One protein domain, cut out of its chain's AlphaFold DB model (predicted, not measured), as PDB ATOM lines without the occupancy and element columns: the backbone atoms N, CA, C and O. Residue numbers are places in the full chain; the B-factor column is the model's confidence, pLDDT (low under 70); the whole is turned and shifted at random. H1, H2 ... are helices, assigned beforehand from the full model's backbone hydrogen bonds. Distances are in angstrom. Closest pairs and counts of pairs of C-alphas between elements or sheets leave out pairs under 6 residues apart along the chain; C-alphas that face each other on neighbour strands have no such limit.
ATOM      1  N   ASP A 257      31.805  29.880 -30.170       63.28
ATOM      2  CA  ASP A 257      31.341  31.083 -29.483       63.28
ATOM      3  C   ASP A 257      31.325  32.316 -30.401       63.28
ATOM      4  O   ASP A 257      30.361  33.082 -30.376       63.28
ATOM      5  N   VAL A 258      32.341  32.478 -31.253       71.94
ATOM      6  CA  VAL A 258      32.396  33.523 -32.288       71.94
ATOM      7  C   VAL A 258      31.311  33.286 -33.336       71.94
ATOM      8  O   VAL A 258      30.555  34.203 -33.654       71.94
ATOM      9  N   ARG A 259      31.153  32.042 -33.801       72.25
ATOM     10  CA  ARG A 259      30.109  31.651 -34.764       72.25
ATOM     11  C   ARG A 259      28.703  31.905 -34.217       72.25
ATOM     12  O   ARG A 259      27.861  32.446 -34.927       72.25
ATOM     13  N   PHE A 260      28.458  31.594 -32.943       64.50
ATOM     14  CA  PHE A 260      27.189  31.889 -32.273       64.50
ATOM     15  C   PHE A 260      26.912  33.399 -32.191       64.50
ATOM     16  O   PHE A 260      25.793  33.838 -32.455       64.50
ATOM     17  N   ARG A 261      27.928  34.219 -31.881       66.25
ATOM     18  CA  ARG A 261      27.787  35.687 -31.861       66.25
ATOM     19  C   ARG A 261      27.555  36.270 -33.250       66.25
ATOM     20  O   ARG A 261      26.738  37.171 -33.379       66.25
ATOM     21  N   MET A 262      28.216  35.741 -34.278       72.12
ATOM     22  CA  MET A 262      27.983  36.143 -35.668       72.12
ATOM     23  C   MET A 262      26.580  35.758 -36.148       72.12
ATOM     24  O   MET A 262      25.919  36.571 -36.785       72.12
ATOM     25  N   ALA A 263      26.094  34.557 -35.813       56.72
ATOM     26  CA  ALA A 263      24.728  34.138 -36.132       56.72
ATOM     27  C   ALA A 263      23.695  35.069 -35.478       56.72
ATOM     28  O   ALA A 263      22.817  35.591 -36.157       56.72
ATOM     29  N   ARG A 264      23.881  35.381 -34.191       60.53
ATOM     30  CA  ARG A 264      23.035  36.336 -33.471       60.53
ATOM     31  C   ARG A 264      23.101  37.751 -34.057       60.53
ATOM     32  O   ARG A 264      22.072  38.398 -34.196       60.53
ATOM     33  N   ALA A 265      24.288  38.226 -34.426       69.25
ATOM     34  CA  ALA A 265      24.468  39.537 -35.047       69.25
ATOM     35  C   ALA A 265      23.750  39.634 -36.398       69.25
ATOM     36  O   ALA A 265      23.115  40.644 -36.686       69.25
ATOM     37  N   LYS A 266      23.781  38.553 -37.187       56.12
ATOM     38  CA  LYS A 266      23.018  38.443 -38.432       56.12
ATOM     39  C   LYS A 266      21.512  38.550 -38.184       56.12
ATOM     40  O   LYS A 266      20.840  39.277 -38.911       56.12
ATOM     41  N   ASP A 267      21.004  37.863 -37.161       54.78
ATOM     42  CA  ASP A 267      19.588  37.908 -36.774       54.78
ATOM     43  C   ASP A 267      19.169  39.304 -36.271       54.78
ATOM     44  O   ASP A 267      18.031  39.727 -36.467       54.78
ATOM     45  N   GLU A 268      20.101  40.048 -35.668       64.50
ATOM     46  CA  GLU A 268      19.919  41.421 -35.180       64.50
ATOM     47  C   GLU A 268      20.184  42.499 -36.262       64.50
ATOM     48  O   GLU A 268      20.040  43.692 -35.990       64.50
ATOM     49  N   GLY A 269      20.540  42.110 -37.495       63.56
ATOM     50  CA  GLY A 269      20.805  43.033 -38.611       63.56
ATOM     51  C   GLY A 269      22.145  43.777 -38.532       63.56
ATOM     52  O   GLY A 269      22.325  44.798 -39.195       63.56
ATOM     53  N   VAL A 270      23.080  43.282 -37.721       72.25
ATOM     54  CA  VAL A 270      24.431  43.824 -37.525       72.25
ATOM     55  C   VAL A 270      25.415  43.130 -38.474       72.25
ATOM     56  O   VAL A 270      25.297  41.931 -38.735       72.25
ATOM     57  N   ASP A 271      26.407  43.867 -38.993       75.81
ATOM     58  CA  ASP A 271      27.430  43.289 -39.871       75.81
ATOM     59  C   ASP A 271      28.266  42.241 -39.119       75.81
ATOM     60  O   ASP A 271      29.016  42.532 -38.183       75.81
ATOM     61  N   VAL A 272      28.142  40.991 -39.561       71.38
ATOM     62  CA  VAL A 272      28.848  39.836 -39.002       71.38
ATOM     63  C   VAL A 272      30.369  39.952 -39.126       71.38
ATOM     64  O   VAL A 272      31.085  39.370 -38.311       71.38
ATOM     65  N   ILE A 273      30.874  40.708 -40.107       81.69
ATOM     66  CA  ILE A 273      32.312  40.924 -40.305       81.69
ATOM     67  C   ILE A 273      32.886  41.835 -39.224       81.69
ATOM     68  O   ILE A 273      33.973  41.569 -38.711       81.69
ATOM     69  N   ASP A 274      32.148  42.866 -38.820       79.88
ATOM     70  CA  ASP A 274      32.584  43.755 -37.743       79.88
ATOM     71  C   ASP A 274      32.587  43.024 -36.392       79.88
ATOM     72  O   ASP A 274      33.477  43.240 -35.564       79.88
ATOM     73  N   VAL A 275      31.663  42.075 -36.196       78.19
ATOM     74  CA  VAL A 275      31.672  41.175 -35.032       78.19
ATOM     75  C   VAL A 275      32.884  40.245 -35.056       78.19
ATOM     76  O   VAL A 275      33.588  40.150 -34.052       78.19
ATOM     77  N   LEU A 276      33.187  39.614 -36.196       79.06
ATOM     78  CA  LEU A 276      34.361  38.747 -36.346       79.06
ATOM     79  C   LEU A 276      35.672  39.495 -36.056       79.06
ATOM     80  O   LEU A 276      36.514  39.012 -35.299       79.06
ATOM     81  N   LEU A 277      35.834  40.698 -36.608       84.69
ATOM     82  CA  LEU A 277      37.028  41.522 -36.407       84.69
ATOM     83  C   LEU A 277      37.143  42.052 -34.971       84.69
ATOM     84  O   LEU A 277      38.250  42.168 -34.436       84.69
ATOM     85  N   SER A 278      36.014  42.333 -34.316       81.56
ATOM     86  CA  SER A 278      35.972  42.684 -32.895       81.56
ATOM     87  C   SER A 278      36.435  41.516 -32.014       81.56
ATOM     88  O   SER A 278      37.327  41.688 -31.180       81.56
ATOM     89  N   GLU A 279      35.912  40.305 -32.240       80.88
ATOM     90  CA  GLU A 279      36.334  39.097 -31.512       80.88
ATOM     91  C   GLU A 279      37.809  38.760 -31.765       80.88
ATOM     92  O   GLU A 279      38.544  38.446 -30.824       80.88
ATOM     93  N   PHE A 280      38.279  38.917 -33.005       82.56
ATOM     94  CA  PHE A 280      39.690  38.784 -33.358       82.56
ATOM     95  C   PHE A 280      40.561  39.767 -32.562       82.56
ATOM     96  O   PHE A 280      41.541  39.367 -31.929       82.56
ATOM     97  N   ARG A 281      40.160  41.043 -32.478       77.44
ATOM     98  CA  ARG A 281      40.853  42.055 -31.667       77.44
ATOM     99  C   ARG A 281      40.875  41.679 -30.184       77.44
ATOM    100  O   ARG A 281      41.928  41.774 -29.550       77.44
ATOM    101  N   PHE A 282      39.758  41.210 -29.627       72.44
ATOM    102  CA  PHE A 282      39.707  40.722 -28.244       72.44
ATOM    103  C   PHE A 282      40.635  39.523 -28.017       72.44
ATOM    104  O   PHE A 282      41.301  39.454 -26.978       72.44
ATOM    105  N   ALA A 283      40.730  38.606 -28.980       75.25
ATOM    106  CA  ALA A 283      41.648  37.476 -28.919       75.25
ATOM    107  C   ALA A 283      43.118  37.933 -28.912       75.25
ATOM    108  O   ALA A 283      43.898  37.454 -28.086       75.25
ATOM    109  N   LEU A 284      43.492  38.907 -29.748       74.94
ATOM    110  CA  LEU A 284      44.842  39.484 -29.769       74.94
ATOM    111  C   LEU A 284      45.179  40.239 -28.467       74.94
ATOM    112  O   LEU A 284      46.286  40.107 -27.939       74.94
ATOM    113  N   VAL A 285      44.209  40.956 -27.883       68.25
ATOM    114  CA  VAL A 285      44.355  41.607 -26.566       68.25
ATOM    115  C   VAL A 285      44.581  40.575 -25.459       68.25
ATOM    116  O   VAL A 285      45.482  40.742 -24.635       68.25
ATOM    117  N   ARG A 286      43.820  39.471 -25.443       69.62
ATOM    118  CA  ARG A 286      44.021  38.368 -24.480       69.62
ATOM    119  C   ARG A 286      45.414  37.745 -24.597       69.62
ATOM    120  O   ARG A 286      45.958  37.286 -23.592       69.62
ATOM    121  N   LYS A 287      46.011  37.786 -25.790       68.50
ATOM    122  CA  LYS A 287      47.387  37.342 -26.067       68.50
ATOM    123  C   LYS A 287      48.462  38.369 -25.716       68.50
ATOM    124  O   LYS A 287      49.640  38.088 -25.899       68.50
ATOM    125  N   ARG A 288      48.077  39.511 -25.134       69.31
ATOM    126  CA  ARG A 288      48.975  40.575 -24.652       69.31
ATOM    127  C   ARG A 288      49.843  41.202 -25.748       69.31
ATOM    128  O   ARG A 288      50.931  41.691 -25.448       69.31
ATOM    129  N   LEU A 289      49.367  41.208 -26.992       71.69
ATOM    130  CA  LEU A 289      50.028  41.937 -28.073       71.69
ATOM    131  C   LEU A 289      49.954  43.448 -27.831       71.69
ATOM    132  O   LEU A 289      49.035  43.954 -27.174       71.69
ATOM    133  N   ARG A 290      50.946  44.184 -28.335       70.69
ATOM    134  CA  ARG A 290      50.977  45.645 -28.219       70.69
ATOM    135  C   ARG A 290      49.952  46.256 -29.161       70.69
ATOM    136  O   ARG A 290      49.648  45.704 -30.210       70.69
ATOM    137  N   ARG A 291      49.453  47.444 -28.815       64.06
ATOM    138  CA  ARG A 291      48.415  48.132 -29.598       64.06
ATOM    139  C   ARG A 291      48.786  48.296 -31.079       64.06
ATOM    140  O   ARG A 291      47.943  48.026 -31.916       64.06
ATOM    141  N   CYS A 292      50.040  48.640 -31.380       69.19
ATOM    142  CA  CYS A 292      50.524  48.746 -32.760       69.19
ATOM    143  C   CYS A 292      50.479  47.403 -33.512       69.19
ATOM    144  O   CYS A 292      49.988  47.358 -34.626       69.19
ATOM    145  N   GLU A 293      50.887  46.301 -32.874       72.00
ATOM    146  CA  GLU A 293      50.838  44.953 -33.467       72.00
ATOM    147  C   GLU A 293      49.391  44.492 -33.686       72.00
ATOM    148  O   GLU A 293      49.081  43.840 -34.677       72.00
ATOM    149  N   ILE A 294      48.490  44.844 -32.765       71.06
ATOM    150  CA  ILE A 294      47.061  44.549 -32.892       71.06
ATOM    151  C   ILE A 294      46.458  45.307 -34.075       71.06
ATOM    152  O   ILE A 294      45.688  44.718 -34.827       71.06
ATOM    153  N   ASP A 295      46.785  46.591 -34.231       78.44
ATOM    154  CA  ASP A 295      46.254  47.418 -35.313       78.44
ATOM    155  C   ASP A 295      46.795  46.948 -36.683       78.44
ATOM    156  O   ASP A 295      46.011  46.813 -37.621       78.44
ATOM    157  N   ASP A 296      48.079  46.573 -36.781       81.31
ATOM    158  CA  ASP A 296      48.668  45.995 -38.002       81.31
ATOM    159  C   ASP A 296      47.970  44.683 -38.404       81.31
ATOM    160  O   ASP A 296      47.580  44.487 -39.557       81.31
ATOM    161  N   LEU A 297      47.733  43.792 -37.436       83.81
ATOM    162  CA  LEU A 297      47.059  42.513 -37.683       83.81
ATOM    163  C   LEU A 297      45.579  42.665 -37.989       83.81
ATOM    164  O   LEU A 297      45.014  41.852 -38.718       83.81
ATOM    165  N   TYR A 298      44.947  43.695 -37.441       83.75
ATOM    166  CA  TYR A 298      43.568  44.031 -37.746       83.75
ATOM    167  C   TYR A 298      43.420  44.481 -39.205       83.75
ATOM    168  O   TYR A 298      42.497  44.047 -39.893       83.75
ATOM    169  N   VAL A 299      44.353  45.306 -39.694       87.62
ATOM    170  CA  VAL A 299      44.396  45.731 -41.101       87.62
ATOM    171  C   VAL A 299      44.650  44.534 -42.021       87.62
ATOM    172  O   VAL A 299      43.940  44.367 -43.011       87.62
ATOM    173  N   ASP A 300      45.594  43.658 -41.668       86.44
ATOM    174  CA  ASP A 300      45.862  42.431 -42.426       86.44
ATOM    175  C   ASP A 300      44.658  41.474 -42.448       86.44
ATOM    176  O   ASP A 300      44.353  40.890 -43.487       86.44
ATOM    177  N   ALA A 301      43.950  41.321 -41.325       84.50
ATOM    178  CA  ALA A 301      42.740  40.508 -41.236       84.50
ATOM    179  C   ALA A 301      41.621  41.062 -42.129       84.50
ATOM    180  O   ALA A 301      40.992  40.298 -42.858       84.50
ATOM    181  N   ARG A 302      41.409  42.386 -42.134       86.31
ATOM    182  CA  ARG A 302      40.442  43.031 -43.034       86.31
ATOM    183  C   ARG A 302      40.807  42.794 -44.497       86.31
ATOM    184  O   ARG A 302      39.952  42.351 -45.256       86.31
ATOM    185  N   ARG A 303      42.084  42.984 -44.854       87.06
ATOM    186  CA  ARG A 303      42.581  42.752 -46.215       87.06
ATOM    187  C   ARG A 303      42.315  41.319 -46.682       87.06
ATOM    188  O   ARG A 303      41.839  41.138 -47.789       87.06
ATOM    189  N   ARG A 304      42.534  40.309 -45.831       83.44
ATOM    190  CA  ARG A 304      42.247  38.899 -46.167       83.44
ATOM    191  C   ARG A 304      40.763  38.612 -46.392       83.44
ATOM    192  O   ARG A 304      40.429  37.790 -47.235       83.44
ATOM    193  N   ILE A 305      39.876  39.259 -45.634       84.44
ATOM    194  CA  ILE A 305      38.426  39.127 -45.845       84.44
ATOM    195  C   ILE A 305      38.035  39.736 -47.192       84.44
ATOM    196  O   ILE A 305      37.223  39.155 -47.908       84.44
ATOM    197  N   ASP A 306      38.610  40.887 -47.537       84.44
ATOM    198  CA  ASP A 306      38.346  41.552 -48.813       84.44
ATOM    199  C   ASP A 306      38.932  40.744 -49.992       84.44
ATOM    200  O   ASP A 306      38.237  40.518 -50.978       84.44
ATOM    201  N   GLU A 307      40.139  40.185 -49.849       81.62
ATOM    202  CA  GLU A 307      40.762  39.278 -50.828       81.62
ATOM    203  C   GLU A 307      39.924  38.005 -51.062       81.62
ATOM    204  O   GLU A 307      39.724  37.618 -52.210       81.62
ATOM    205  N   GLU A 308      39.382  37.384 -50.007       78.44
ATOM    206  CA  GLU A 308      38.503  36.205 -50.118       78.44
ATOM    207  C   GLU A 308      37.129  36.555 -50.723       78.44
ATOM    208  O   GLU A 308      36.492  35.721 -51.365       78.44
ATOM    209  N   ARG A 309      36.658  37.800 -50.559       77.81
ATOM    210  CA  ARG A 309      35.441  38.294 -51.228       77.81
ATOM    211  C   ARG A 309      35.657  38.528 -52.717       77.81
ATOM    212  O   ARG A 309      34.749  38.268 -53.504       77.81
ATOM    213  N   GLU A 310      36.822  39.045 -53.089       80.38
ATOM    214  CA  GLU A 310      37.189  39.298 -54.482       80.38
ATOM    215  C   GLU A 310      37.553  37.999 -55.217       80.38
ATOM    216  O   GLU A 310      37.188  37.832 -56.379       80.38
ATOM    217  N   ASN A 311      38.214  37.059 -54.529       77.81
ATOM    218  CA  ASN A 311      38.679  35.783 -55.069       77.81
ATOM    219  C   ASN A 311      38.320  34.623 -54.116       77.81
ATOM    220  O   ASN A 311      39.153  34.230 -53.299       77.81
ATOM    221  N   PRO A 312      37.106  34.046 -54.213       76.50
ATOM    222  CA  PRO A 312      36.647  33.032 -53.270       76.50
ATOM    223  C   PRO A 312      37.448  31.733 -53.406       76.50
ATOM    224  O   PRO A 312      37.391  31.046 -54.429       76.50
ATOM    225  N   THR A 313      38.163  31.373 -52.343       68.50
ATOM    226  CA  THR A 313      38.884  30.104 -52.194       68.50
ATOM    227  C   THR A 313      38.065  29.045 -51.442       68.50
ATOM    228  O   THR A 313      38.502  27.901 -51.324       68.50
ATOM    229  N   ASN A 314      36.842  29.395 -51.009       68.94
ATOM    230  CA  ASN A 314      35.915  28.573 -50.211       68.94
ATOM    231  C   ASN A 314      36.444  28.231 -48.809       68.94
ATOM    232  O   ASN A 314      36.037  27.231 -48.211       68.94
ATOM    233  N   VAL A 315      37.342  29.054 -48.270       69.19
ATOM    234  CA  VAL A 315      37.856  28.883 -46.908       69.19
ATOM    235  C   VAL A 315      36.876  29.505 -45.906       69.19
ATOM    236  O   VAL A 315      36.324  30.579 -46.143       69.19
ATOM    237  N   ASP A 316      36.646  28.844 -44.763       75.75
ATOM    238  CA  ASP A 316      35.828  29.412 -43.683       75.75
ATOM    239  C   ASP A 316      36.504  30.682 -43.139       75.75
ATOM    240  O   ASP A 316      37.582  30.636 -42.539       75.75
ATOM    241  N   ILE A 317      35.855  31.829 -43.353       74.38
ATOM    242  CA  ILE A 317      36.364  33.146 -42.962       74.38
ATOM    243  C   ILE A 317      36.583  33.277 -41.450       74.38
ATOM    244  O   ILE A 317      37.448  34.042 -41.026       74.38
ATOM    245  N   VAL A 318      35.837  32.537 -40.623       76.81
ATOM    246  CA  VAL A 318      36.008  32.557 -39.166       76.81
ATOM    247  C   VAL A 318      37.312  31.869 -38.801       76.81
ATOM    248  O   VAL A 318      38.108  32.431 -38.049       76.81
ATOM    249  N   ASP A 319      37.575  30.704 -39.387       76.56
ATOM    250  CA  ASP A 319      38.801  29.946 -39.141       76.56
ATOM    251  C   ASP A 319      40.016  30.678 -39.718       76.56
ATOM    252  O   ASP A 319      41.016  30.854 -39.025       76.56
ATOM    253  N   MET A 320      39.909  31.209 -40.940       82.06
ATOM    254  CA  MET A 320      40.970  31.984 -41.593       82.06
ATOM    255  C   MET A 320      41.467  33.152 -40.728       82.06
ATOM    256  O   MET A 320      42.671  33.424 -40.661       82.06
ATOM    257  N   ILE A 321      40.543  33.853 -40.072       82.69
ATOM    258  CA  ILE A 321      40.848  35.041 -39.276       82.69
ATOM    259  C   ILE A 321      41.256  34.653 -37.858       82.69
ATOM    260  O   ILE A 321      42.309  35.078 -37.376       82.69
ATOM    261  N   MET A 322      40.484  33.800 -37.193       79.44
ATOM    262  CA  MET A 322      40.730  33.449 -35.797       79.44
ATOM    263  C   MET A 322      41.958  32.546 -35.619       79.44
ATOM    264  O   MET A 322      42.686  32.701 -34.635       79.44
ATOM    265  N   ASP A 323      42.283  31.690 -36.592       75.56
ATOM    266  CA  ASP A 323      43.521  30.902 -36.570       75.56
ATOM    267  C   ASP A 323      44.749  31.777 -36.838       75.56
ATOM    268  O   ASP A 323      45.832  31.502 -36.321       75.56
ATOM    269  N   GLY A 324      44.582  32.905 -37.539       68.94
ATOM    270  CA  GLY A 324      45.604  33.945 -37.650       68.94
ATOM    271  C   GLY A 324      46.046  34.480 -36.284       68.94
ATOM    272  O   GLY A 324      47.232  34.738 -36.083       68.94
ATOM    273  N   ALA A 325      45.136  34.554 -35.306       60.25
ATOM    274  CA  ALA A 325      45.494  34.913 -33.936       60.25
ATOM    275  C   ALA A 325      46.247  33.773 -33.234       60.25
ATOM    276  O   ALA A 325      47.069  34.041 -32.357       60.25
ATOM    277  N   VAL A 326      45.952  32.504 -33.552       56.91
ATOM    278  CA  VAL A 326      46.546  31.281 -32.961       56.91
ATOM    279  C   VAL A 326      47.964  31.024 -33.466       56.91
ATOM    280  O   VAL A 326      48.871  30.856 -32.651       56.91
ATOM    281  N   SER A 327      48.180  31.107 -34.775       55.62
ATOM    282  CA  SER A 327      49.444  30.781 -35.447       55.62
ATOM    283  C   SER A 327      50.584  31.773 -35.184       55.62
ATOM    284  O   SER A 327      51.742  31.491 -35.490       55.62
ATOM    285  N   GLN A 328      50.312  32.924 -34.566       53.59
ATOM    286  CA  GLN A 328      51.348  33.906 -34.233       53.59
ATOM    287  C   GLN A 328      52.265  33.523 -33.060       53.59
ATOM    288  O   GLN A 328      53.189  34.269 -32.747       53.59
TER     289      GLN A 328
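What this domain is: This is residues 257 to 328 of the 447 residues of an uncharacterized protein of Lophiotrema nucula (UniProt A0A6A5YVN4). H2, H3 and H4 make an up-and-down bundle, each helix running against the one before it, and H1 folds back on H2, the hub. Residues 310 to 315, of which 310 belongs to H3 and the rest to the link from H3 to H4, stick out. The printed part has 72 residues, four named helices in the order H1 to H4 and no named strand; its class is all helix. It is compact, with a radius of gyration of the C-alphas of 12.2 A and spans of 33 by 27 by 17 A.

Where its parts are: H1, residues 257 to 267, begins at C-alpha 257 (31.341, 31.083, -29.483). H2 is residues 272 to 286, 21.1 A long, and H3 residues 291 to 310, 28.7 A. H4, residues 317 to 328, ends at C-alpha 328 (51.348, 33.906, -34.233).

How they stand to each other: H2 touches H1 in a hairpin, closest C-alphas Met 262 and Val 272, 5.0 A. With residues 294 to 302 alone, H3 touches H2 in another hairpin, closest C-alphas Leu 284 and Ile 294, 6.4 A, at a shallow tilt of 31 degrees. H4 touches H2 the same way at 14 degrees, closest C-alphas Phe 280 and Met 322, 6.0 A. H1 and H3 are apart. Every O i to N i+4 pair is within hydrogen-bond range in H1, H2 and H3; in H4, 5 of 8.

The domain as a whole: The printed part has no cut and no long link. Mean pLDDT of the printed part is 73.7, and 24 residues are under 70, among them 263 to 269 and 324 to 328.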